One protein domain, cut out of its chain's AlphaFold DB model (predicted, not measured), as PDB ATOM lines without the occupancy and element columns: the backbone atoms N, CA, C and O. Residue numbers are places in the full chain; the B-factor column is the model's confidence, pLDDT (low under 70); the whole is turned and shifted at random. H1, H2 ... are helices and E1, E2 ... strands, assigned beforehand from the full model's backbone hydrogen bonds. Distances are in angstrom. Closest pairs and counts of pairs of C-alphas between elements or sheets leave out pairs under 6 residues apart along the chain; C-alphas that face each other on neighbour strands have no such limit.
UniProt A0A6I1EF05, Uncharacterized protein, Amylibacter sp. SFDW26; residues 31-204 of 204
ATOM      1  N   VAL A  31      29.370 -38.109  40.970       94.19
ATOM      2  CA  VAL A  31      29.872 -37.372  42.129       94.19
ATOM      3  C   VAL A  31      29.488 -35.911  41.975       94.19
ATOM      4  O   VAL A  31      29.697 -35.331  40.910       94.19
ATOM      5  N   ILE A  32      28.943 -35.311  43.026       93.69
ATOM      6  CA  ILE A  32      28.759 -33.862  43.116       93.69
ATOM      7  C   ILE A  32      29.783 -33.328  44.108       93.69
ATOM      8  O   ILE A  32      29.839 -33.794  45.241       93.69
ATOM      9  N   ILE A  33      30.588 -32.365  43.665       93.50
ATOM     10  CA  ILE A  33      31.521 -31.625  44.510       93.50
ATOM     11  C   ILE A  33      30.982 -30.213  44.690       93.50
ATOM     12  O   ILE A  33      30.722 -29.525  43.698       93.50
ATOM     13  N   VAL A  34      30.863 -29.770  45.935       90.56
ATOM     14  CA  VAL A  34      30.638 -28.367  46.278       90.56
ATOM     15  C   VAL A  34      31.953 -27.794  46.784       90.56
ATOM     16  O   VAL A  34      32.426 -28.152  47.854       90.56
ATOM     17  N   GLU A  35      32.574 -26.947  45.967       90.88
ATOM     18  CA  GLU A  35      33.747 -26.161  46.348       90.88
ATOM     19  C   GLU A  35      33.275 -24.879  47.040       90.88
ATOM     20  O   GLU A  35      32.579 -24.059  46.430       90.88
ATOM     21  N   THR A  36      33.697 -24.684  48.282       87.94
ATOM     22  CA  THR A  36      33.383 -23.516  49.101       87.94
ATOM     23  C   THR A  36      34.664 -22.741  49.385       87.94
ATOM     24  O   THR A  36      35.600 -23.278  49.970       87.94
ATOM     25  N   ASP A  37      34.719 -21.468  48.985       87.94
ATOM     26  CA  ASP A  37      35.758 -20.543  49.456       87.94
ATOM     27  C   ASP A  37      35.412 -20.088  50.881       87.94
ATOM     28  O   ASP A  37      34.548 -19.226  51.082       87.94
ATOM     29  N   THR A  38      36.070 -20.682  51.877       85.25
ATOM     30  CA  THR A  38      35.769 -20.482  53.302       85.25
ATOM     31  C   THR A  38      36.125 -19.080  53.794       85.25
ATOM     32  O   THR A  38      35.642 -18.656  54.842       85.25
ATOM     33  N   SER A  39      36.903 -18.313  53.019       84.94
ATOM     34  CA  SER A  39      37.179 -16.900  53.307       84.94
ATOM     35  C   SER A  39      36.020 -15.970  52.926       84.94
ATOM     36  O   SER A  39      35.944 -14.835  53.398       84.94
ATOM     37  N   ARG A  40      35.103 -16.442  52.073       79.94
ATOM     38  CA  ARG A  40      34.003 -15.648  51.497       79.94
ATOM     39  C   ARG A  40      32.621 -16.210  51.796       79.94
ATOM     40  O   ARG A  40      31.632 -15.484  51.683       79.94
ATOM     41  N   PHE A  41      32.536 -17.485  52.151       76.25
ATOM     42  CA  PHE A  41      31.298 -18.165  52.478       76.25
ATOM     43  C   PHE A  41      31.418 -18.860  53.835       76.25
ATOM     44  O   PHE A  41      32.369 -19.586  54.103       76.25
ATOM     45  N   ASP A  42      30.422 -18.629  54.686       72.75
ATOM     46  CA  ASP A  42      30.319 -19.283  55.987       72.75
ATOM     47  C   ASP A  42      29.956 -20.764  55.799       72.75
ATOM     48  O   ASP A  42      28.789 -21.098  55.570       72.75
ATOM     49  N   HIS A  43      30.968 -21.633  55.878       67.12
ATOM     50  CA  HIS A  43      30.856 -23.091  55.751       67.12
ATOM     51  C   HIS A  43      29.958 -23.723  56.832       67.12
ATOM     52  O   HIS A  43      29.457 -24.828  56.654       67.12
ATOM     53  N   ASN A  44      29.639 -23.001  57.917       65.62
ATOM     54  CA  ASN A  44      28.694 -23.481  58.934       65.62
ATOM     55  C   ASN A  44      27.229 -23.472  58.462       65.62
ATOM     56  O   ASN A  44      26.338 -23.936  59.182       65.62
ATOM     57  N   LYS A  45      26.937 -22.931  57.272       70.44
ATOM     58  CA  LYS A  45      25.596 -22.955  56.680       70.44
ATOM     59  C   LYS A  45      25.386 -24.244  55.903       70.44
ATOM     60  O   LYS A  45      26.005 -24.460  54.866       70.44
ATOM     61  N   ALA A  46      24.415 -25.047  56.330       73.00
ATOM     62  CA  ALA A  46      24.029 -26.235  55.579       73.00
ATOM     63  C   ALA A  46      23.318 -25.825  54.280       73.00
ATOM     64  O   ALA A  46      22.227 -25.237  54.312       73.00
ATOM     65  N   VAL A  47      23.932 -26.151  53.143       79.75
ATOM     66  CA  VAL A  47      23.383 -25.911  51.808       79.75
ATOM     67  C   VAL A  47      22.813 -27.212  51.268       79.75
ATOM     68  O   VAL A  47      23.538 -28.183  51.089       79.75
ATOM     69  N   GLN A  48      21.518 -27.218  50.959       85.19
ATOM     70  CA  GLN A  48      20.902 -28.288  50.184       85.19
ATOM     71  C   GLN A  48      20.572 -27.798  48.778       85.19
ATOM     72  O   GLN A  48      20.104 -26.677  48.606       85.19
ATOM     73  N   MET A  49      20.768 -28.638  47.771       87.69
ATOM     74  CA  MET A  49      20.516 -28.358  46.364       87.69
ATOM     75  C   MET A  49      19.838 -29.552  45.701       87.69
ATOM     76  O   MET A  49      20.111 -30.705  46.015       87.69
ATOM     77  N   THR A  50      18.948 -29.281  44.757       90.94
ATOM     78  CA  THR A  50      18.267 -30.288  43.946       90.94
ATOM     79  C   THR A  50      18.461 -29.960  42.474       90.94
ATOM     80  O   THR A  50      18.132 -28.858  42.021       90.94
ATOM     81  N   PHE A  51      18.920 -30.941  41.707       93.12
ATOM     82  CA  PHE A  51      19.121 -30.860  40.267       93.12
ATOM     83  C   PHE A  51      18.155 -31.800  39.560       93.12
ATOM     84  O   PHE A  51      18.159 -33.008  39.802       93.12
ATOM     85  N   CYS A  52      17.330 -31.248  38.676       94.62
ATOM     86  CA  CYS A  52      16.306 -31.991  37.954       94.62
ATOM     87  C   CYS A  52      16.639 -32.138  36.470       94.62
ATOM     88  O   CYS A  52      17.206 -31.214  35.884       94.62
ATOM     89  N   PRO A  53      16.256 -33.261  35.838       96.81
ATOM     90  CA  PRO A  53      16.508 -33.472  34.423       96.81
ATOM     91  C   PRO A  53      15.726 -32.463  33.576       96.81
ATOM     92  O   PRO A  53      14.554 -32.163  33.837       96.81
ATOM     93  N   VAL A  54      16.376 -31.970  32.528       96.88
ATOM     94  CA  VAL A  54      15.802 -31.083  31.519       96.88
ATOM     95  C   VAL A  54      15.151 -31.931  30.428       96.88
ATOM     96  O   VAL A  54      15.778 -32.802  29.829       96.88
ATOM     97  N   GLY A  55      13.862 -31.702  30.183       94.19
ATOM     98  CA  GLY A  55      13.083 -32.443  29.192       94.19
ATOM     99  C   GLY A  55      13.222 -31.914  27.760       94.19
ATOM    100  O   GLY A  55      13.817 -30.870  27.514       94.19
ATOM    101  N   LYS A  56      12.551 -32.594  26.817       85.88
ATOM    102  CA  LYS A  56      12.592 -32.380  25.349       85.88
ATOM    103  C   LYS A  56      12.237 -30.969  24.832       85.88
ATOM    104  O   LYS A  56      12.342 -30.724  23.641       85.88
ATOM    105  N   LYS A  57      11.791 -30.051  25.694       91.31
ATOM    106  CA  LYS A  57      11.463 -28.651  25.355       91.31
ATOM    107  C   LYS A  57      12.278 -27.659  26.185       91.31
ATOM    108  O   LYS A  57      11.766 -26.608  26.554       91.31
ATOM    109  N   ASN A  58      13.489 -28.046  26.585       94.75
ATOM    110  CA  ASN A  58      14.333 -27.286  27.508       94.75
ATOM    111  C   ASN A  58      13.653 -26.972  28.850       94.75
ATOM    112  O   ASN A  58      14.040 -26.042  29.550       94.75
ATOM    113  N   THR A  59      12.632 -27.747  29.231       93.38
ATOM    114  CA  THR A  59      11.837 -27.485  30.433       93.38
ATOM    115  C   THR A  59      12.211 -28.414  31.572       93.38
ATOM    116  O   THR A  59      12.308 -29.623  31.361       93.38
ATOM    117  N   PHE A  60      12.280 -27.885  32.785       92.50
ATOM    118  CA  PHE A  60      12.467 -28.647  34.016       92.50
ATOM    119  C   PHE A  60      11.493 -28.172  35.102       92.50
ATOM    120  O   PHE A  60      10.907 -27.090  35.016       92.50
ATOM    121  N   LYS A  61      11.264 -29.029  36.098       88.31
ATOM    122  CA  LYS A  61      10.395 -28.743  37.246       88.31
ATOM    123  C   LYS A  61      11.242 -28.346  38.452       88.31
ATOM    124  O   LYS A  61      12.377 -28.797  38.567       88.31
ATOM    125  N   GLY A  62      10.658 -27.590  39.374       80.81
ATOM    126  CA  GLY A  62      11.257 -27.309  40.681       80.81
ATOM    127  C   GLY A  62      11.389 -28.539  41.593       80.81
ATOM    128  O   GLY A  62      12.168 -28.530  42.539       80.81
ATOM    129  N   SER A  63      10.651 -29.617  41.303       85.12
ATOM    130  CA  SER A  63      10.809 -30.933  41.928       85.12
ATOM    131  C   SER A  63      10.591 -32.055  40.911       85.12
ATOM    132  O   SER A  63       9.681 -31.997  40.078       85.12
ATOM    133  N   CYS A  64      11.419 -33.095  40.985       87.00
ATOM    134  CA  CYS A  64      11.387 -34.257  40.093       87.00
ATOM    135  C   CYS A  64      11.483 -35.603  40.839       87.00
ATOM    136  O   CYS A  64      11.699 -36.640  40.209       87.00
ATOM    137  N   GLY A  65      11.274 -35.600  42.163       86.81
ATOM    138  CA  GLY A  65      11.260 -36.808  42.994       86.81
ATOM    139  C   GLY A  65      12.552 -37.619  42.876       86.81
ATOM    140  O   GLY A  65      13.642 -37.057  42.875       86.81
ATOM    141  N   TYR A  66      12.421 -38.938  42.714       85.81
ATOM    142  CA  TYR A  66      13.548 -39.880  42.628       85.81
ATOM    143  C   TYR A  66      14.491 -39.655  41.434       85.81
ATOM    144  O   TYR A  66      15.573 -40.231  41.403       85.81
ATOM    145  N   LYS A  67      14.086 -38.842  40.447       88.50
ATOM    146  CA  LYS A  67      14.908 -38.493  39.278       88.50
ATOM    147  C   LYS A  67      15.893 -37.361  39.569       88.50
ATOM    148  O   LYS A  67      16.633 -36.970  38.674       88.50
ATOM    149  N   ALA A  68      15.837 -36.774  40.762       89.25
ATOM    150  CA  ALA A  68      16.736 -35.706  41.153       89.25
ATOM    151  C   ALA A  68      18.118 -36.243  41.530       89.25
ATOM    152  O   ALA A  68      18.242 -37.315  42.125       89.25
ATOM    153  N   TYR A  69      19.134 -35.418  41.298       91.19
ATOM    154  CA  TYR A  69      20.297 -35.418  42.176       91.19
ATOM    155  C   TYR A  69      20.054 -34.404  43.295       91.19
ATOM    156  O   TYR A  69      19.785 -33.235  43.019       91.19
ATOM    157  N   SER A  70      20.131 -34.848  44.546       88.00
ATOM    158  CA  SER A  70      20.039 -34.004  45.738       88.00
ATOM    159  C   SER A  70      21.369 -33.981  46.478       88.00
ATOM    160  O   SER A  70      21.940 -35.039  46.728       88.00
ATOM    161  N   TYR A  71      21.815 -32.789  46.851       85.44
ATOM    162  CA  TYR A  71      23.014 -32.536  47.639       85.44
ATOM    163  C   TYR A  71      22.642 -31.794  48.938       85.44
ATOM    164  O   TYR A  71      21.800 -30.907  48.849       85.44
ATOM    165  N   PRO A  72      23.239 -32.106  50.101       76.00
ATOM    166  CA  PRO A  72      23.700 -33.440  50.413       76.00
ATOM    167  C   PRO A  72      22.507 -34.413  50.322       76.00
ATOM    168  O   PRO A  72      21.408 -34.164  50.816       76.00
ATOM    169  N   GLY A  73      22.705 -35.537  49.653       63.19
ATOM    170  CA  GLY A  73      21.933 -36.760  49.810       63.19
ATOM    171  C   GLY A  73      21.951 -37.269  51.255       63.19
ATOM    172  O   GLY A  73      22.770 -36.864  52.073       63.19
ATOM    173  N   TRP A  74      21.016 -38.165  51.562       54.56
ATOM    174  CA  TRP A  74      20.593 -38.508  52.926       54.56
ATOM    175  C   TRP A  74      21.599 -39.295  53.794       54.56
ATOM    176  O   TRP A  74      21.290 -39.536  54.956       54.56
ATOM    177  N   SER A  75      22.773 -39.703  53.289       57.28
ATOM    178  CA  SER A  75      23.734 -40.517  54.060       57.28
ATOM    179  C   SER A  75      25.109 -39.859  54.179       57.28
ATOM    180  O   SER A  75      25.683 -39.409  53.187       57.28
ATOM    181  N   LYS A  76      25.651 -39.872  55.406       55.97
ATOM    182  CA  LYS A  76      27.034 -39.480  55.718       55.97
ATOM    183  C   LYS A  76      28.069 -40.436  55.111       55.97
ATOM    184  O   LYS A  76      29.195 -40.034  54.883       55.97
ATOM    185  N   GLU A  77      27.695 -41.679  54.808       58.50
ATOM    186  CA  GLU A  77      28.611 -42.716  54.293       58.50
ATOM    187  C   GLU A  77      29.042 -42.480  52.838       58.50
ATOM    188  O   GLU A  77      29.946 -43.143  52.334       58.50
ATOM    189  N   VAL A  78      28.373 -41.554  52.148       68.19
ATOM    190  CA  VAL A  78      28.675 -41.149  50.770       68.19
ATOM    191  C   VAL A  78      29.146 -39.697  50.694       68.19
ATOM    192  O   VAL A  78      29.150 -39.122  49.608       68.19
ATOM    193  N   TYR A  79      29.481 -39.106  51.841       78.38
ATOM    194  CA  TYR A  79      29.861 -37.710  52.010       78.38
ATOM    195  C   TYR A  79      31.283 -37.641  52.573       78.38
ATOM    196  O   TYR A  79      31.566 -38.227  53.615       78.38
ATOM    197  N   ASP A  80      32.169 -36.946  51.874       86.31
ATOM    198  CA  ASP A  80      33.561 -36.718  52.262       86.31
ATOM    199  C   ASP A  80      33.847 -35.215  52.208       86.31
ATOM    200  O   ASP A  80      33.246 -34.508  51.400       86.31
ATOM    201  N   VAL A  81      34.746 -34.730  53.057       87.31
ATOM    202  CA  VAL A  81      35.137 -33.316  53.103       87.31
ATOM    203  C   VAL A  81      36.646 -33.247  52.982       87.31
ATOM    204  O   VAL A  81      37.376 -33.878  53.746       87.31
ATOM    205  N   VAL A  82      37.120 -32.498  51.992       89.12
ATOM    206  CA  VAL A  82      38.548 -32.317  51.735       89.12
ATOM    207  C   VAL A  82      38.877 -30.840  51.824       89.12
ATOM    208  O   VAL A  82      38.293 -30.045  51.101       89.12
ATOM    209  N   ASP A  83      39.882 -30.486  52.619       89.75
ATOM    210  CA  ASP A  83      40.360 -29.108  52.730       89.75
ATOM    211  C   ASP A  83      41.662 -28.895  51.951       89.75
ATOM    212  O   ASP A  83      42.632 -29.656  52.063       89.75
ATOM    213  N   VAL A  84      41.710 -27.827  51.147       86.62
ATOM    214  CA  VAL A  84      42.912 -27.393  50.423       86.62
ATOM    215  C   VAL A  84      43.056 -25.874  50.509       86.62
ATOM    216  O   VAL A  84      42.538 -25.123  49.679       86.62
ATOM    217  N   GLY A  85      43.834 -25.413  51.489       88.94
ATOM    218  CA  GLY A  85      44.045 -23.985  51.724       88.94
ATOM    219  C   GLY A  85      42.760 -23.317  52.210       88.94
ATOM    220  O   GLY A  85      42.224 -23.715  53.234       88.94
ATOM    221  N   VAL A  86      42.274 -22.316  51.472       89.12
ATOM    222  CA  VAL A  86      41.013 -21.600  51.770       89.12
ATOM    223  C   VAL A  86      39.777 -22.249  51.136       89.12
ATOM    224  O   VAL A  86      38.696 -21.667  51.159       89.12
ATOM    225  N   TYR A  87      39.933 -23.416  50.510       90.50
ATOM    226  CA  TYR A  87      38.838 -24.114  49.849       90.50
ATOM    227  C   TYR A  87      38.501 -25.403  50.583       90.50
ATOM    228  O   TYR A  87      39.377 -26.249  50.770       90.50
ATOM    229  N   GLU A  88      37.226 -25.553  50.905       90.75
ATOM    230  CA  GLU A  88      36.609 -26.791  51.372       90.75
ATOM    231  C   GLU A  88      35.896 -27.447  50.181       90.75
ATOM    232  O   GLU A  88      35.253 -26.768  49.375       90.75
ATOM    233  N   TYR A  89      36.049 -28.759  50.026       90.69
ATOM    234  CA  TYR A  89      35.396 -29.545  48.983       90.69
ATOM    235  C   TYR A  89      34.523 -30.594  49.646       90.69
ATOM    236  O   TYR A  89      35.018 -31.637  50.075       90.69
ATOM    237  N   ASP A  90      33.223 -30.344  49.654       90.19
ATOM    238  CA  ASP A  90      32.256 -31.356  50.031       90.19
ATOM    239  C   ASP A  90      31.994 -32.274  48.839       90.19
ATOM    240  O   ASP A  90      31.530 -31.844  47.778       90.19
ATOM    241  N   ILE A  91      32.286 -33.555  49.000       91.19
ATOM    242  CA  ILE A  91      32.254 -34.548  47.938       91.19
ATOM    243  C   ILE A  91      31.168 -35.555  48.252       91.19
ATOM    244  O   ILE A  91      31.240 -36.292  49.232       91.19
ATOM    245  N   GLN A  92      30.180 -35.639  47.368       90.25
ATOM    246  CA  GLN A  92      29.106 -36.598  47.506       90.25
ATOM    247  C   GLN A  92      29.046 -37.605  46.367       90.25
ATOM    248  O   GLN A  92      28.844 -37.247  45.207       90.25
ATOM    249  N   TRP A  93      29.107 -38.882  46.733       90.50
ATOM    250  CA  TRP A  93      28.943 -40.019  45.838       90.50
ATOM    251  C   TRP A  93      27.467 -40.388  45.706       90.50
ATOM    252  O   TRP A  93      26.749 -40.570  46.687       90.50
ATOM    253  N   MET A  94      26.985 -40.507  44.474       87.62
ATOM    254  CA  MET A  94      25.572 -40.726  44.187       87.62
ATOM    255  C   MET A  94      25.378 -41.901  43.237       87.62
ATOM    256  O   MET A  94      26.174 -42.154  42.328       87.62
ATOM    257  N   LYS A  95      24.258 -42.609  43.412       88.56
ATOM    258  CA  LYS A  95      23.788 -43.555  42.400       88.56
ATOM    259  C   LYS A  95      23.534 -42.791  41.090       88.56
ATOM    260  O   LYS A  95      22.884 -41.743  41.140       88.56
ATOM    261  N   PRO A  96      24.008 -43.299  39.940       89.62
ATOM    262  CA  PRO A  96      23.747 -42.652  38.666       89.62
ATOM    263  C   PRO A  96      22.246 -42.627  38.369       89.62
ATOM    264  O   PRO A  96      21.524 -43.604  38.579       89.62
ATOM    265  N   GLN A  97      21.792 -41.485  37.868       91.56
ATOM    266  CA  GLN A  97      20.472 -41.286  37.282       91.56
ATOM    267  C   GLN A  97      20.553 -41.432  35.756       91.56
ATOM    268  O   GLN A  97      21.626 -41.629  35.182       91.56
ATOM    269  N   ALA A  98      19.410 -41.306  35.077       94.06
ATOM    270  CA  ALA A  98      19.370 -41.321  33.619       94.06
ATOM    271  C   ALA A  98      20.314 -40.259  33.027       94.06
ATOM    272  O   ALA A  98      20.295 -39.101  33.449       94.06
ATOM    273  N   LYS A  99      21.108 -40.648  32.028       96.44
ATOM    274  CA  LYS A  99      21.989 -39.731  31.302       96.44
ATOM    275  C   LYS A  99      21.201 -38.550  30.737       96.44
ATOM    276  O   LYS A  99      20.180 -38.744  30.075       96.44
ATOM    277  N   GLY A 100      21.700 -37.334  30.941       96.88
ATOM    278  CA  GLY A 100      21.099 -36.145  30.342       96.88
ATOM    279  C   GLY A 100      21.571 -34.832  30.946       96.88
ATOM    280  O   GLY A 100      22.471 -34.793  31.783       96.88
ATOM    281  N   LEU A 101      20.935 -33.749  30.508       97.62
ATOM    282  CA  LEU A 101      21.142 -32.419  31.062       97.62
ATOM    283  C   LEU A 101      20.318 -32.260  32.343       97.62
ATOM    284  O   LEU A 101      19.114 -32.514  32.340       97.62
ATOM    285  N   TYR A 102      20.952 -31.807  33.419       96.94
ATOM    286  CA  TYR A 102      20.317 -31.517  34.701       96.94
ATOM    287  C   TYR A 102      20.462 -30.038  35.031       96.94
ATOM    288  O   TYR A 102      21.500 -29.450  34.743       96.94
ATOM    289  N   ALA A 103      19.433 -29.454  35.643       95.00
ATOM    290  CA  ALA A 103      19.381 -28.051  36.031       95.00
ATOM    291  C   ALA A 103      19.107 -27.891  37.528       95.00
ATOM    292  O   ALA A 103      18.260 -28.599  38.084       95.00
ATOM    293  N   PHE A 104      19.772 -26.927  38.166       91.75
ATOM    294  CA  PHE A 104      19.458 -26.496  39.522       91.75
ATOM    295  C   PHE A 104      18.002 -26.028  39.579       91.75
ATOM    296  O   PHE A 104      17.566 -25.149  38.830       91.75
ATOM    297  N   SER A 105      17.236 -26.655  40.460       89.12
ATOM    298  CA  SER A 105      15.781 -26.512  40.520       89.12
ATOM    299  C   SER A 105      15.321 -25.841  41.807       89.12
ATOM    300  O   SER A 105      14.413 -25.012  41.772       89.12
ATOM    301  N   LYS A 106      15.971 -26.165  42.926       86.88
ATOM    302  CA  LYS A 106      15.728 -25.583  44.245       86.88
ATOM    303  C   LYS A 106      16.874 -25.899  45.194       86.88
ATOM    304  O   LYS A 106      17.598 -26.871  44.984       86.88
ATOM    305  N   GLY A 107      16.976 -25.136  46.267       82.56
ATOM    306  CA  GLY A 107      17.872 -25.408  47.374       82.56
ATOM    307  C   GLY A 107      17.412 -24.735  48.658       82.56
ATOM    308  O   GLY A 107      16.555 -23.854  48.630       82.56
ATOM    309  N   THR A 108      17.973 -25.146  49.787       80.31
ATOM    310  CA  THR A 108      17.744 -24.519  51.094       80.31
ATOM    311  C   THR A 108      19.073 -24.151  51.720       80.31
ATOM    312  O   THR A 108      19.996 -24.957  51.707       80.31
ATOM    313  N   ILE A 109      19.159 -22.958  52.300       77.31
ATOM    314  CA  ILE A 109      20.265 -22.584  53.184       77.31
ATOM    315  C   ILE A 109      19.711 -22.539  54.601       77.31
ATOM    316  O   ILE A 109      18.744 -21.813  54.859       77.31
ATOM    317  N   THR A 110      20.321 -23.314  55.493       74.62
ATOM    318  CA  THR A 110      19.964 -23.358  56.915       74.62
ATOM    319  C   THR A 110      21.011 -22.590  57.708       74.62
ATOM    320  O   THR A 110      22.202 -22.885  57.605       74.62
ATOM    321  N   ALA A 111      20.582 -21.588  58.478       65.56
ATOM    322  CA  ALA A 111      21.466 -20.898  59.417       65.56
ATOM    323  C   ALA A 111      21.743 -21.772  60.654       65.56
ATOM    324  O   ALA A 111      20.910 -22.598  61.041       65.56
ATOM    325  N   GLN A 112      22.896 -21.562  61.293       57.81
ATOM    326  CA  GLN A 112      23.268 -22.240  62.536       57.81
ATOM    327  C   GLN A 112      22.159 -22.060  63.593       57.81
ATOM    328  O   GLN A 112      21.664 -20.953  63.804       57.81
ATOM    329  N   GLY A 113      21.720 -23.162  64.208       54.38
ATOM    330  CA  GLY A 113      20.617 -23.185  65.180       54.38
ATOM    331  C   GLY A 113      19.259 -23.640  64.629       54.38
ATOM    332  O   GLY A 113      18.343 -23.838  65.415       54.38
ATOM    333  N   GLY A 114      19.102 -23.853  63.315       53.69
ATOM    334  CA  GLY A 114      17.943 -24.562  62.740       53.69
ATOM    335  C   GLY A 114      16.631 -23.768  62.641       53.69
ATOM    336  O   GLY A 114      15.649 -24.281  62.111       53.69
ATOM    337  N   TRP A 115      16.605 -22.511  63.091       46.81
ATOM    338  CA  TRP A 115      15.380 -21.700  63.147       46.81
ATOM    339  C   TRP A 115      15.010 -20.989  61.834       46.81
ATOM    340  O   TRP A 115      13.918 -20.434  61.734       46.81
ATOM    341  N   SER A 116      15.871 -20.993  60.803       55.53
ATOM    342  CA  SER A 116      15.527 -20.396  59.502       55.53
ATOM    343  C   SER A 116      16.046 -21.195  58.303       55.53
ATOM    344  O   SER A 116      17.249 -21.385  58.128       55.53
ATOM    345  N   ASN A 117      15.105 -21.618  57.452       63.50
ATOM    346  CA  ASN A 117      15.359 -22.251  56.160       63.50
ATOM    347  C   ASN A 117      14.998 -21.266  55.049       63.50
ATOM    348  O   ASN A 117      13.817 -21.031  54.772       63.50
ATOM    349  N   LYS A 118      16.001 -20.694  54.378       70.56
ATOM    350  CA  LYS A 118      15.751 -19.908  53.165       70.56
ATOM    351  C   LYS A 118      15.722 -20.847  51.973       70.56
ATOM    352  O   LYS A 118      16.763 -21.340  51.545       70.56
ATOM    353  N   LEU A 119      14.522 -21.093  51.451       70.81
ATOM    354  CA  LEU A 119      14.352 -21.773  50.173       70.81
ATOM    355  C   LEU A 119      14.729 -20.801  49.053       70.81
ATOM    356  O   LEU A 119      14.242 -19.672  49.012       70.81
ATOM    357  N   TYR A 120      15.576 -21.249  48.140       76.44
ATOM    358  CA  TYR A 120      15.952 -20.511  46.947       76.44
ATOM    359  C   TYR A 120      15.799 -21.404  45.720       76.44
ATOM    360  O   TYR A 120      15.814 -22.633  45.792       76.44
ATOM    361  N   GLY A 121      15.591 -20.777  44.575       77.12
ATOM    362  CA  GLY A 121      15.431 -21.450  43.299       77.12
ATOM    363  C   GLY A 121      16.016 -20.587  42.189       77.12
ATOM    364  O   GLY A 121      16.439 -19.457  42.445       77.12
ATOM    365  N   PRO A 122      16.068 -21.111  40.961       80.06
ATOM    366  CA  PRO A 122      16.518 -20.331  39.825       80.06
ATOM    367  C   PRO A 122      15.574 -19.145  39.594       80.06
ATOM    368  O   PRO A 122      14.353 -19.313  39.570       80.06
ATOM    369  N   ASN A 123      16.153 -17.955  39.430       79.19
ATOM    370  CA  ASN A 123      15.424 -16.762  39.004       79.19
ATOM    371  C   ASN A 123      15.578 -16.592  37.483       79.19
ATOM    372  O   ASN A 123      14.994 -17.354  36.719       79.19
ATOM    373  N   GLU A 124      16.426 -15.668  37.029       83.31
ATOM    374  CA  GLU A 124      16.737 -15.473  35.604       83.31
ATOM    375  C   GLU A 124      17.833 -16.410  35.087       83.31
ATOM    376  O   GLU A 124      18.000 -16.583  33.879       83.31
ATOM    377  N   VAL A 125      18.584 -17.023  36.003       85.38
ATOM    378  CA  VAL A 125      19.688 -17.936  35.713       85.38
ATOM    379  C   VAL A 125      19.544 -19.190  36.574       85.38
ATOM    380  O   VAL A 125      19.189 -19.119  37.752       85.38
ATOM    381  N   THR A 126      19.831 -20.341  35.976       89.31
ATOM    382  CA  THR A 126      20.037 -21.620  36.666       89.31
ATOM    383  C   THR A 126      21.432 -22.152  36.352       89.31
ATOM    384  O   THR A 126      22.099 -21.645  35.457       89.31
ATOM    385  N   GLN A 127      21.874 -23.180  37.065       90.12
ATOM    386  CA  GLN A 127      23.096 -23.903  36.748       90.12
ATOM    387  C   GLN A 127      22.765 -25.259  36.130       90.12
ATOM    388  O   GLN A 127      21.899 -25.968  36.638       90.12
ATOM    389  N   ILE A 128      23.454 -25.629  35.055       93.56
ATOM    390  CA  ILE A 128      23.220 -26.855  34.299       93.56
ATOM    391  C   ILE A 128      24.503 -27.663  34.093       93.56
ATOM    392  O   ILE A 128      25.584 -27.104  33.910       93.56
ATOM    393  N   ALA A 129      24.376 -28.985  34.071       95.81
ATOM    394  CA  ALA A 129      25.454 -29.902  33.711       95.81
ATOM    395  C   ALA A 129      24.890 -31.146  33.017       95.81
ATOM    396  O   ALA A 129      23.794 -31.606  33.337       95.81
ATOM    397  N   ASN A 130      25.646 -31.702  32.067       96.88
ATOM    398  CA  ASN A 130      25.360 -33.036  31.545       96.88
ATOM    399  C   ASN A 130      25.902 -34.064  32.536       96.88
ATOM    400  O   ASN A 130      27.108 -34.087  32.775       96.88
ATOM    401  N   LEU A 131      25.013 -34.883  33.093       96.75
ATOM    402  CA  LEU A 131      25.332 -35.885  34.101       96.75
ATOM    403  C   LEU A 131      25.017 -37.284  33.576       96.75
ATOM    404  O   LEU A 131      24.004 -37.513  32.912       96.75
ATOM    405  N   GLU A 132      25.901 -38.212  33.908       95.12
ATOM    406  CA  GLU A 132      25.792 -39.649  33.681       95.12
ATOM    407  C   GLU A 132      26.657 -40.382  34.720       95.12
ATOM    408  O   GLU A 132      27.380 -39.743  35.497       95.12
ATOM    409  N   GLY A 133      26.587 -41.715  34.745       95.31
ATOM    410  CA  GLY A 133      27.547 -42.513  35.506       95.31
ATOM    411  C   GLY A 133      28.988 -42.190  35.098       95.31
ATOM    412  O   GLY A 133      29.259 -41.912  33.930       95.31
ATOM    413  N   GLY A 134      29.889 -42.132  36.074       96.25
ATOM    414  CA  GLY A 134      31.282 -41.717  35.895       96.25
ATOM    415  C   GLY A 134      31.501 -40.222  35.696       96.25
ATOM    416  O   GLY A 134      32.566 -39.812  35.237       96.25
ATOM    417  N   THR A 135      30.525 -39.382  36.039       97.81
ATOM    418  CA  THR A 135      30.679 -37.920  36.010       97.81
ATOM    419  C   THR A 135      31.001 -37.372  37.397       97.81
ATOM    420  O   THR A 135      30.286 -37.665  38.348       97.81
ATOM    421  N   VAL A 136      32.012 -36.509  37.497       97.31
ATOM    422  CA  VAL A 136      32.264 -35.643  38.658       97.31
ATOM    423  C   VAL A 136      31.843 -34.223  38.289       97.31
ATOM    424  O   VAL A 136      32.460 -33.591  37.429       97.31
ATOM    425  N   ALA A 137      30.777 -33.728  38.903       96.12
ATOM    426  CA  ALA A 137      30.209 -32.418  38.634       96.12
ATOM    427  C   ALA A 137      30.529 -31.440  39.767       96.12
ATOM    428  O   ALA A 137      30.242 -31.715  40.927       96.12
ATOM    429  N   VAL A 138      31.116 -30.296  39.423       94.38
ATOM    430  CA  VAL A 138      31.606 -29.302  40.387       94.38
ATOM    431  C   VAL A 138      30.694 -28.079  40.412       94.38
ATOM    432  O   VAL A 138      30.355 -27.526  39.359       94.38
ATOM    433  N   ILE A 139      30.329 -27.657  41.617       89.81
ATOM    434  CA  ILE A 139      29.575 -26.446  41.947       89.81
ATOM    435  C   ILE A 139      30.487 -25.570  42.806       89.81
ATOM    436  O   ILE A 139      31.154 -26.085  43.694       89.81
ATOM    437  N   THR A 140      30.502 -24.261  42.568       85.12
ATOM    438  CA  THR A 140      31.290 -23.311  43.370       85.12
ATOM    439  C   THR A 140      30.370 -22.404  44.179       85.12
ATOM    440  O   THR A 140      29.416 -21.843  43.627       85.12
ATOM    441  N   LEU A 141      30.675 -22.230  45.463       78.88
ATOM    442  CA  LEU A 141      30.056 -21.254  46.354       78.88
ATOM    443  C   LEU A 141      31.018 -20.080  46.647       78.88
ATOM    444  O   LEU A 141      32.220 -20.304  46.785       78.88
ATOM    445  N   PRO A 142      30.506 -18.836  46.773       68.56
ATOM    446  CA  PRO A 142      29.106 -18.452  46.607       68.56
ATOM    447  C   PRO A 142      28.653 -18.532  45.140       68.56
ATOM    448  O   PRO A 142      29.402 -18.227  44.213       68.56
ATOM    449  N   LEU A 143      27.378 -18.881  44.929       64.69
ATOM    450  CA  LEU A 143      26.774 -19.058  43.599       64.69
ATOM    451  C   LEU A 143      26.763 -17.786  42.736       64.69
ATOM    452  O   LEU A 143      26.185 -17.835  41.659       64.69
ATOM    453  N   THR A 144      27.322 -16.661  43.194       60.72
ATOM    454  CA  THR A 144      27.420 -15.365  42.502       60.72
ATOM    455  C   THR A 144      28.676 -15.224  41.635       60.72
ATOM    456  O   THR A 144      28.653 -14.449  40.683       60.72
ATOM    457  N   ASP A 145      29.723 -16.022  41.870       62.03
ATOM    458  CA  ASP A 145      31.006 -15.936  41.134       62.03
ATOM    459  C   ASP A 145      31.079 -16.830  39.891       62.03
ATOM    460  O   ASP A 145      32.111 -16.990  39.230       62.03
ATOM    461  N   TRP A 146      29.935 -17.397  39.541       63.34
ATOM    462  CA  TRP A 146      29.741 -18.340  38.459       63.34
ATOM    463  C   TRP A 146      30.231 -17.818  37.098       63.34
ATOM    464  O   TRP A 146      30.641 -18.602  36.257       63.34
ATOM    465  N   LYS A 147      30.265 -16.505  36.840       58.59
ATOM    466  CA  LYS A 147      30.625 -15.983  35.506       58.59
ATOM    467  C   LYS A 147      32.086 -16.217  35.098       58.59
ATOM    468  O   LYS A 147      32.327 -16.424  33.913       58.59
ATOM    469  N   ASN A 148      33.033 -16.251  36.041       57.72
ATOM    470  CA  ASN A 148      34.470 -16.201  35.714       57.72
ATOM    471  C   ASN A 148      35.312 -17.340  36.332       57.72
ATOM    472  O   ASN A 148      36.499 -17.452  36.032       57.72
ATOM    473  N   GLY A 149      34.724 -18.199  37.177       72.25
ATOM    474  CA  GLY A 149      35.476 -19.148  38.013       72.25
ATOM    475  C   GLY A 149      35.488 -20.619  37.581       72.25
ATOM    476  O   GLY A 149      36.294 -21.380  38.112       72.25
ATOM    477  N   TYR A 150      34.643 -21.055  36.633       81.69
ATOM    478  CA  TYR A 150      34.397 -22.495  36.417       81.69
ATOM    479  C   TYR A 150      35.642 -23.308  36.067       81.69
ATOM    480  O   TYR A 150      35.845 -24.380  36.622       81.69
ATOM    481  N   SER A 151      36.475 -22.816  35.146       85.69
ATOM    482  CA  SER A 151      37.668 -23.550  34.700       85.69
ATOM    483  C   SER A 151      38.691 -23.693  35.832       85.69
ATOM    484  O   SER A 151      39.259 -24.767  36.040       85.69
ATOM    485  N   ALA A 152      38.878 -22.624  36.615       88.88
ATOM    486  CA  ALA A 152      39.766 -22.630  37.770       88.88
ATOM    487  C   ALA A 152      39.247 -23.566  38.871       88.88
ATOM    488  O   ALA A 152      40.004 -24.408  39.351       88.88
ATOM    489  N   SER A 153      37.955 -23.476  39.197       89.38
ATOM    490  CA  SER A 153      37.288 -24.362  40.156       89.38
ATOM    491  C   SER A 153      37.387 -25.827  39.732       89.38
ATOM    492  O   SER A 153      37.854 -26.666  40.494       89.38
ATOM    493  N   LEU A 154      37.087 -26.140  38.468       93.06
ATOM    494  CA  LEU A 154      37.192 -27.500  37.939       93.06
ATOM    495  C   LEU A 154      38.616 -28.051  38.053       93.06
ATOM    496  O   LEU A 154      38.804 -29.213  38.412       93.06
ATOM    497  N   LYS A 155      39.627 -27.225  37.754       94.00
ATOM    498  CA  LYS A 155      41.038 -27.606  37.870       94.00
ATOM    499  C   LYS A 155      41.418 -27.899  39.322       94.00
ATOM    500  O   LYS A 155      42.075 -28.912  39.563       94.00
ATOM    501  N   ARG A 156      41.014 -27.049  40.271       94.19
ATOM    502  CA  ARG A 156      41.291 -27.243  41.700       94.19
ATOM    503  C   ARG A 156      40.553 -28.452  42.269       94.19
ATOM    504  O   ARG A 156      41.207 -29.328  42.822       94.19
ATOM    505  N   ALA A 157      39.249 -28.564  42.027       95.06
ATOM    506  CA  ALA A 157      38.439 -29.703  42.451       95.06
ATOM    507  C   ALA A 157      38.972 -31.025  41.879       95.06
ATOM    508  O   ALA A 157      39.090 -32.009  42.601       95.06
ATOM    509  N   LYS A 158      39.394 -31.050  40.606       96.81
ATOM    510  CA  LYS A 158      40.044 -32.230  40.014       96.81
ATOM    511  C   LYS A 158      41.372 -32.566  40.694       96.81
ATOM    512  O   LYS A 158      41.682 -33.743  40.859       96.81
ATOM    513  N   ALA A 159      42.165 -31.567  41.075       96.12
ATOM    514  CA  ALA A 159      43.411 -31.788  41.804       96.12
ATOM    515  C   ALA A 159      43.159 -32.314  43.228       96.12
ATOM    516  O   ALA A 159      43.820 -33.270  43.633       96.12
ATOM    517  N   ALA A 160      42.183 -31.750  43.946       95.12
ATOM    518  CA  ALA A 160      41.759 -32.213  45.268       95.12
ATOM    519  C   ALA A 160      41.240 -33.660  45.207       95.12
ATOM    520  O   ALA A 160      41.744 -34.528  45.914       95.12
ATOM    521  N   PHE A 161      40.342 -33.955  44.263       95.56
ATOM    522  CA  PHE A 161      39.820 -35.302  44.029       95.56
ATOM    523  C   PHE A 161      40.932 -36.303  43.680       95.56
ATOM    524  O   PHE A 161      40.966 -37.407  44.214       95.56
ATOM    525  N   LYS A 162      41.887 -35.910  42.825       96.25
ATOM    526  CA  LYS A 162      43.052 -36.740  42.484       96.25
ATOM    527  C   LYS A 162      43.931 -37.035  43.693       96.25
ATOM    528  O   LYS A 162      44.458 -38.140  43.790       96.25
ATOM    529  N   LYS A 163      44.129 -36.050  44.569       93.75
ATOM    530  CA  LYS A 163      44.905 -36.212  45.801       93.75
ATOM    531  C   LYS A 163      44.203 -37.169  46.769       93.75
ATOM    532  O   LYS A 163      44.882 -38.008  47.345       93.75
ATOM    533  N   GLN A 164      42.879 -37.064  46.890       93.69
ATOM    534  CA  GLN A 164      42.075 -37.862  47.817       93.69
ATOM    535  C   GLN A 164      41.868 -39.310  47.345       93.69
ATOM    536  O   GLN A 164      42.110 -40.245  48.098       93.69
ATOM    537  N   TYR A 165      41.458 -39.512  46.089       92.94
ATOM    538  CA  TYR A 165      41.048 -40.832  45.579       92.94
ATOM    539  C   TYR A 165      42.008 -41.444  44.549       92.94
ATOM    540  O   TYR A 165      41.773 -42.537  44.033       92.94
ATOM    541  N   GLY A 166      43.097 -40.749  44.221       94.81
ATOM    542  CA  GLY A 166      44.144 -41.250  43.338       94.81
ATOM    543  C   GLY A 166      43.959 -40.929  41.849       94.81
ATOM    544  O   GLY A 166      42.889 -40.575  41.341       94.81
ATOM    545  N   ALA A 167      45.067 -41.055  41.112       96.62
ATOM    546  CA  ALA A 167      45.145 -40.701  39.696       96.62
ATOM    547  C   ALA A 167      44.337 -41.636  38.789       96.62
ATOM    548  O   ALA A 167      43.736 -41.165  37.826       96.62
ATOM    549  N   GLU A 168      44.318 -42.934  39.090       96.38
ATOM    550  CA  GLU A 168      43.663 -43.932  38.240       96.38
ATOM    551  C   GLU A 168      42.147 -43.761  38.219       96.38
ATOM    552  O   GLU A 168      41.547 -43.750  37.146       96.38
ATOM    553  N   LEU A 169      41.527 -43.518  39.375       95.38
ATOM    554  CA  LEU A 169      40.102 -43.207  39.429       95.38
ATOM    555  C   LEU A 169      39.784 -41.894  38.706       95.38
ATOM    556  O   LEU A 169      38.903 -41.845  37.851       95.38
ATOM    557  N   THR A 170      40.567 -40.846  38.974       96.94
ATOM    558  CA  THR A 170      40.414 -39.534  38.326       96.94
ATOM    559  C   THR A 170      40.462 -39.614  36.795       96.94
ATOM    560  O   THR A 170      39.779 -38.844  36.123       96.94
ATOM    561  N   LYS A 171      41.268 -40.517  36.220       97.38
ATOM    562  CA  LYS A 171      41.349 -40.725  34.761       97.38
ATOM    563  C   LYS A 171      40.097 -41.391  34.186       97.38
ATOM    564  O   LYS A 171      39.761 -41.120  33.039       97.38
ATOM    565  N   LYS A 172      39.429 -42.252  34.960       97.38
ATOM    566  CA  LYS A 172      38.225 -42.986  34.540       97.38
ATOM    567  C   LYS A 172      36.961 -42.128  34.571       97.38
ATOM    568  O   LYS A 172      35.980 -42.482  33.927       97.38
ATOM    569  N   MET A 173      36.984 -41.012  35.297       98.12
ATOM    570  CA  MET A 173      35.817 -40.154  35.482       98.12
ATOM    571  C   MET A 173      35.898 -38.862  34.663       98.12
ATOM    572  O   MET A 173      36.957 -38.258  34.471       98.12
ATOM    573  N   LYS A 174      34.738 -38.393  34.209       97.94
ATOM    574  CA  LYS A 174      34.574 -37.156  33.451       97.94
ATOM    575  C   LYS A 174      34.261 -35.993  34.384       97.94
ATOM    576  O   LYS A 174      33.207 -35.956  35.008       97.94
ATOM    577  N   PHE A 175      35.148 -35.006  34.419       97.56
ATOM    578  CA  PHE A 175      34.970 -33.799  35.223       97.56
ATOM    579  C   PHE A 175      34.219 -32.728  34.434       97.56
ATOM    580  O   PHE A 175      34.619 -32.372  33.323       97.56
ATOM    581  N   VAL A 176      33.147 -32.195  35.015       96.19
ATOM    582  CA  VAL A 176      32.352 -31.097  34.455       96.19
ATOM    583  C   VAL A 176      32.067 -30.052  35.528       96.19
ATOM    584  O   VAL A 176      31.991 -30.367  36.710       96.19
ATOM    585  N   SER A 177      31.876 -28.802  35.121       93.25
ATOM    586  CA  SER A 177      31.321 -27.770  36.003       93.25
ATOM    587  C   SER A 177      29.846 -27.581  35.699       93.25
ATOM    588  O   SER A 177      29.440 -27.621  34.533       93.25
ATOM    589  N   PHE A 178      29.067 -27.294  36.734       90.75
ATOM    590  CA  PHE A 178      27.752 -26.703  36.570       90.75
ATOM    591  C   PHE A 178      27.903 -25.293  35.996       90.75
ATOM    592  O   PHE A 178      28.488 -24.414  36.621       90.75
ATOM    593  N   LYS A 179      27.409 -25.089  34.775       89.50
ATOM    594  CA  LYS A 179      27.489 -23.813  34.059       89.50
ATOM    595  C   LYS A 179      26.172 -23.076  34.162       89.50
ATOM    596  O   LYS A 179      25.110 -23.676  34.070       89.50
ATOM    597  N   ALA A 180      26.231 -21.767  34.281       88.88
ATOM    598  CA  ALA A 180      25.043 -20.946  34.249       88.88
ATOM    599  C   ALA A 180      24.362 -20.974  32.881       88.88
ATOM    600  O   ALA A 180      25.019 -20.932  31.840       88.88
ATOM    601  N   ALA A 181      23.039 -20.984  32.911       90.62
ATOM    602  CA  ALA A 181      22.183 -20.878  31.749       90.62
ATOM    603  C   ALA A 181      21.002 -19.949  32.055       90.62
ATOM    604  O   ALA A 181      20.425 -20.034  33.148       90.62
ATOM    605  N   PRO A 182      20.628 -19.070  31.113       91.31
ATOM    606  CA  PRO A 182      19.450 -18.233  31.260       91.31
ATOM    607  C   PRO A 182      18.189 -19.098  31.297       91.31
ATOM    608  O   PRO A 182      18.068 -20.108  30.600       91.31
ATOM    609  N   VAL A 183      17.222 -18.695  32.111       91.19
ATOM    610  CA  VAL A 183      15.988 -19.448  32.317       91.19
ATOM    611  C   VAL A 183      14.795 -18.510  32.445       91.19
ATOM    612  O   VAL A 183      14.900 -17.361  32.869       91.19
ATOM    613  N   LYS A 184      13.628 -18.998  32.031       90.62
ATOM    614  CA  LYS A 184      12.330 -18.389  32.315       90.62
ATOM    615  C   LYS A 184      11.527 -19.345  33.186       90.62
ATOM    616  O   LYS A 184      11.171 -20.430  32.724       90.62
ATOM    617  N   CYS A 185      11.224 -18.943  34.413       85.25
ATOM    618  CA  CYS A 185      10.371 -19.710  35.315       85.25
ATOM    619  C   CYS A 185       8.969 -19.100  35.371       85.25
ATOM    620  O   CYS A 185       8.803 -17.895  35.532       85.25
ATOM    621  N   THR A 186       7.945 -19.937  35.209       78.06
ATOM    622  CA  THR A 186       6.554 -19.544  35.449       78.06
ATOM    623  C   THR A 186       6.206 -19.876  36.893       78.06
ATOM    624  O   THR A 186       6.068 -21.057  37.232       78.06
ATOM    625  N   PHE A 187       6.071 -18.846  37.722       67.44
ATOM    626  CA  PHE A 187       5.594 -18.965  39.095       67.44
ATOM    627  C   PHE A 187       4.064 -18.996  39.073       67.44
ATOM    628  O   PHE A 187       3.426 -18.043  38.625       67.44
ATOM    629  N   LYS A 188       3.459 -20.113  39.487       52.41
ATOM    630  CA  LYS A 188       2.002 -20.191  39.656       52.41
ATOM    631  C   LYS A 188       1.655 -19.687  41.059       52.41
ATOM    632  O   LYS A 188       1.707 -20.472  41.993       52.41
ATOM    633  N   ASN A 189       1.246 -18.418  41.140       45.62
ATOM    634  CA  ASN A 189       0.772 -17.675  42.321       45.62
ATOM    635  C   ASN A 189       1.869 -17.162  43.280       45.62
ATOM    636  O   ASN A 189       2.967 -17.694  43.357       45.62
ATOM    637  N   ALA A 190       1.593 -16.032  43.937       40.56
ATOM    638  CA  ALA A 190       2.592 -15.155  44.558       40.56
ATOM    639  C   ALA A 190       2.727 -15.314  46.089       40.56
ATOM    640  O   ALA A 190       3.103 -14.364  46.769       40.56
ATOM    641  N   PHE A 191       2.435 -16.493  46.652       40.97
ATOM    642  CA  PHE A 191       2.569 -16.727  48.097       40.97
ATOM    643  C   PHE A 191       3.690 -17.732  48.427       40.97
ATOM    644  O   PHE A 191       3.569 -18.937  48.222       40.97
ATOM    645  N   VAL A 192       4.797 -17.155  48.912       49.31
ATOM    646  CA  VAL A 192       5.764 -17.611  49.932       49.31
ATOM    647  C   VAL A 192       6.084 -19.119  50.019       49.31
ATOM    648  O   VAL A 192       5.274 -19.940  50.434       49.31
ATOM    649  N   GLN A 193       7.356 -19.441  49.737       47.22
ATOM    650  CA  GLN A 193       8.179 -20.532  50.309       47.22
ATOM    651  C   GLN A 193       7.765 -22.000  50.051       47.22
ATOM    652  O   GLN A 193       8.646 -22.846  49.975       47.22
ATOM    653  N   PHE A 194       6.499 -22.332  49.794       43.03
ATOM    654  CA  PHE A 194       6.065 -23.708  49.478       43.03
ATOM    655  C   PHE A 194       6.047 -24.024  47.970       43.03
ATOM    656  O   PHE A 194       6.028 -25.192  47.569       43.03
ATOM    657  N   GLN A 195       6.096 -23.002  47.111       53.06
ATOM    658  CA  GLN A 195       5.733 -23.143  45.694       53.06
ATOM    659  C   GLN A 195       6.890 -23.366  44.718       53.06
ATOM    660  O   GLN A 195       6.637 -23.755  43.577       53.06
ATOM    661  N   ILE A 196       8.153 -23.242  45.150       57.09
ATOM    662  CA  ILE A 196       9.296 -23.566  44.275       57.09
ATOM    663  C   ILE A 196       9.184 -25.012  43.765       57.09
ATOM    664  O   ILE A 196       9.498 -25.274  42.611       57.09
ATOM    665  N   ASN A 197       8.604 -25.924  44.553       56.47
ATOM    666  CA  ASN A 197       8.373 -27.320  44.169       56.47
ATOM    667  C   ASN A 197       7.500 -27.508  42.911       56.47
ATOM    668  O   ASN A 197       7.645 -28.524  42.227       56.47
ATOM    669  N   HIS A 198       6.618 -26.555  42.589       58.94
ATOM    670  CA  HIS A 198       5.669 -26.644  41.471       58.94
ATOM    671  C   HIS A 198       6.037 -25.760  40.275       58.94
ATOM    672  O   HIS A 198       5.338 -25.782  39.256       58.94
ATOM    673  N   ASN A 199       7.140 -25.016  40.363       73.19
ATOM    674  CA  ASN A 199       7.582 -24.160  39.274       73.19
ATOM    675  C   ASN A 199       7.973 -24.985  38.052       73.19
ATOM    676  O   ASN A 199       8.606 -26.042  38.149       73.19
ATOM    677  N   LYS A 200       7.613 -24.462  36.883       85.00
ATOM    678  CA  LYS A 200       8.116 -24.940  35.600       85.00
ATOM    679  C   LYS A 200       9.056 -23.883  35.049       85.00
ATOM    680  O   LYS A 200       8.672 -22.727  34.887       85.00
ATOM    681  N   CYS A 201      10.275 -24.296  34.765       90.06
ATOM    682  CA  CYS A 201      11.318 -23.451  34.220       90.06
ATOM    683  C   CYS A 201      11.685 -23.935  32.819       90.06
ATOM    684  O   CYS A 201      11.580 -25.126  32.529       90.06
ATOM    685  N   THR A 202      12.071 -23.012  31.943       93.12
ATOM    686  CA  THR A 202      12.491 -23.285  30.561       93.12
ATOM    687  C   THR A 202      13.823 -22.597  30.306       93.12
ATOM    688  O   THR A 202      13.907 -21.384  30.508       93.12
ATOM    689  N   LEU A 203      14.851 -23.346  29.906       93.56
ATOM    690  CA  LEU A 203      16.129 -22.764  29.485       93.56
ATOM    691  C   LEU A 203      15.914 -21.955  28.202       93.56
ATOM    692  O   LEU A 203      15.151 -22.389  27.332       93.56
ATOM    693  N   LYS A 204      16.546 -20.783  28.128       89.12
ATOM    694  CA  LYS A 204      16.521 -19.910  26.950       89.12
ATOM    695  C   LYS A 204      17.703 -20.192  26.035       89.12
ATOM    696  O   LYS A 204      18.791 -20.495  26.574       89.12
TER     697      LYS A 204
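AT A GLANCE: This is residues 31 to 204 of the 204 residues of an uncharacterized protein of Amylibacter sp. SFDW26 (UniProt A0A6I1EF05). Two strongly twisted sheets are partly face to face with their strands crossed, and the smaller one, E5 E6 E1 E10 E11, curls round the helix H1 on its face away from the larger. The larger, branched sheet folds back through E12, E13 and E3 until E3 comes near E2 and E7; short H3 is at that end of the long axis and H2 at the opposite end. The printed part has 174 residues, with three named helices and thirteen named strands in the order E1 to E10, H1, H2, E11, E12, H3, E13; the class is mixed, helices and strands. The larger sheet's neighbour pairs are antiparallel, and the smaller sheet is mixed. The whole is compact, with a radius of gyration of the C-alphas of 15.8 A and spans of 49 by 40 by 32 A.

HOW THE PARTS SIT: In the branched sheet E7, residues 100 to 110, has three neighbours. E2, residues 46 to 53, lies on one side of it, with N 48 and O 108 2.8 A apart. On the other side are E8, residues 117 to 120, which forms a hairpin with E7 and has N 107 and O 120 at 2.8 A, and E9, residues 125 to 131, with N 102 and O 129 at 2.9 A. E4, residues 69 to 71, is an edge strand beside E2, with N 49 and O 71 at 2.7 A. E7 lies on one side of E9, and on the other side is E12, residues 179 to 186, with N 128 and O 179 at 2.7 A; E12 bends by 53 degrees at residue 182 and pairs by its residues 183 to 186 with E13, residues 200 to 203, N 184 and O 202 being 2.8 A apart. E3, residues 59 to 61, is the antiparallel neighbour of E13, with N 60 and O 201 at 2.9 A, and its closest C-alpha pair with E2 is Phe 60 and Pro 53, 6.3 A. H3, residues 195 to 198, is on this sheet at a height of 6.4 A over the sheet, over none of its strands. The second sheet runs E5, residues 79 to 84, E6, residues 87 to 94, E1, residues 31 to 37, E10, residues 135 to 141, and E11, residues 174 to 177. E5 and E6 form a hairpin, with N 80 and O 91 at 2.9 A; E6 and E1 are antiparallel, with N 34 and O 90 at 2.9 A. E1 and E10 are parallel, with N 33 and O 137 at 2.8 A, and so are E10 and E11, with N 136 and O 174 at 2.8 A. The two sheets form a sandwich, two sheets face to face: their facing parts are 10.0 A centre to centre, with strands at 55 degrees. E11 runs on into E12 at 59 degrees. H1, residues 150 to 165, is on one face of the second sheet, in two layers, a helix over a sheet; its closest C-alphas to E10 are Leu 154 and Val 138, 6.4 A. H2, residues 167 to 172, touches H1 at a steep tilt of 61 degrees, opposite ways, the closest C-alphas being those of Thr 170 and Lys 162, 5.7 A apart; H1 touches H2 with residues 158 to 162 alone. E10, H1, H2 and E11 form a strand-helix-strand unit, two parallel neighbour strands joined through helices, with a right-handed crossover. Every O i to N i+4 pair is within hydrogen-bond range in H1 and H2; H3 is too short for one.

IN THESE COORDINATES: E1 begins at C-alpha 31, (29.872, -37.372, 42.129). E7 is 29.5 A long, E2 23.6 A, E6 22.0 A, H1 21.6 A and E12 21.4 A. H1 begins at C-alpha 150, (34.397, -22.495, 36.417), and E13 ends at C-alpha 203, (16.129, -22.764, 29.485).

THE WHOLE: The two C-alphas farthest apart, of Glu 168 and Ala 190, are 50.5 A apart. The printed part has no cut and no long link. Mean pLDDT of the printed part is 82.9; 34 residues are under 70: residues 43 to 44, 73 to 78, 111 to 117, 142 to 148 and 187 to 198.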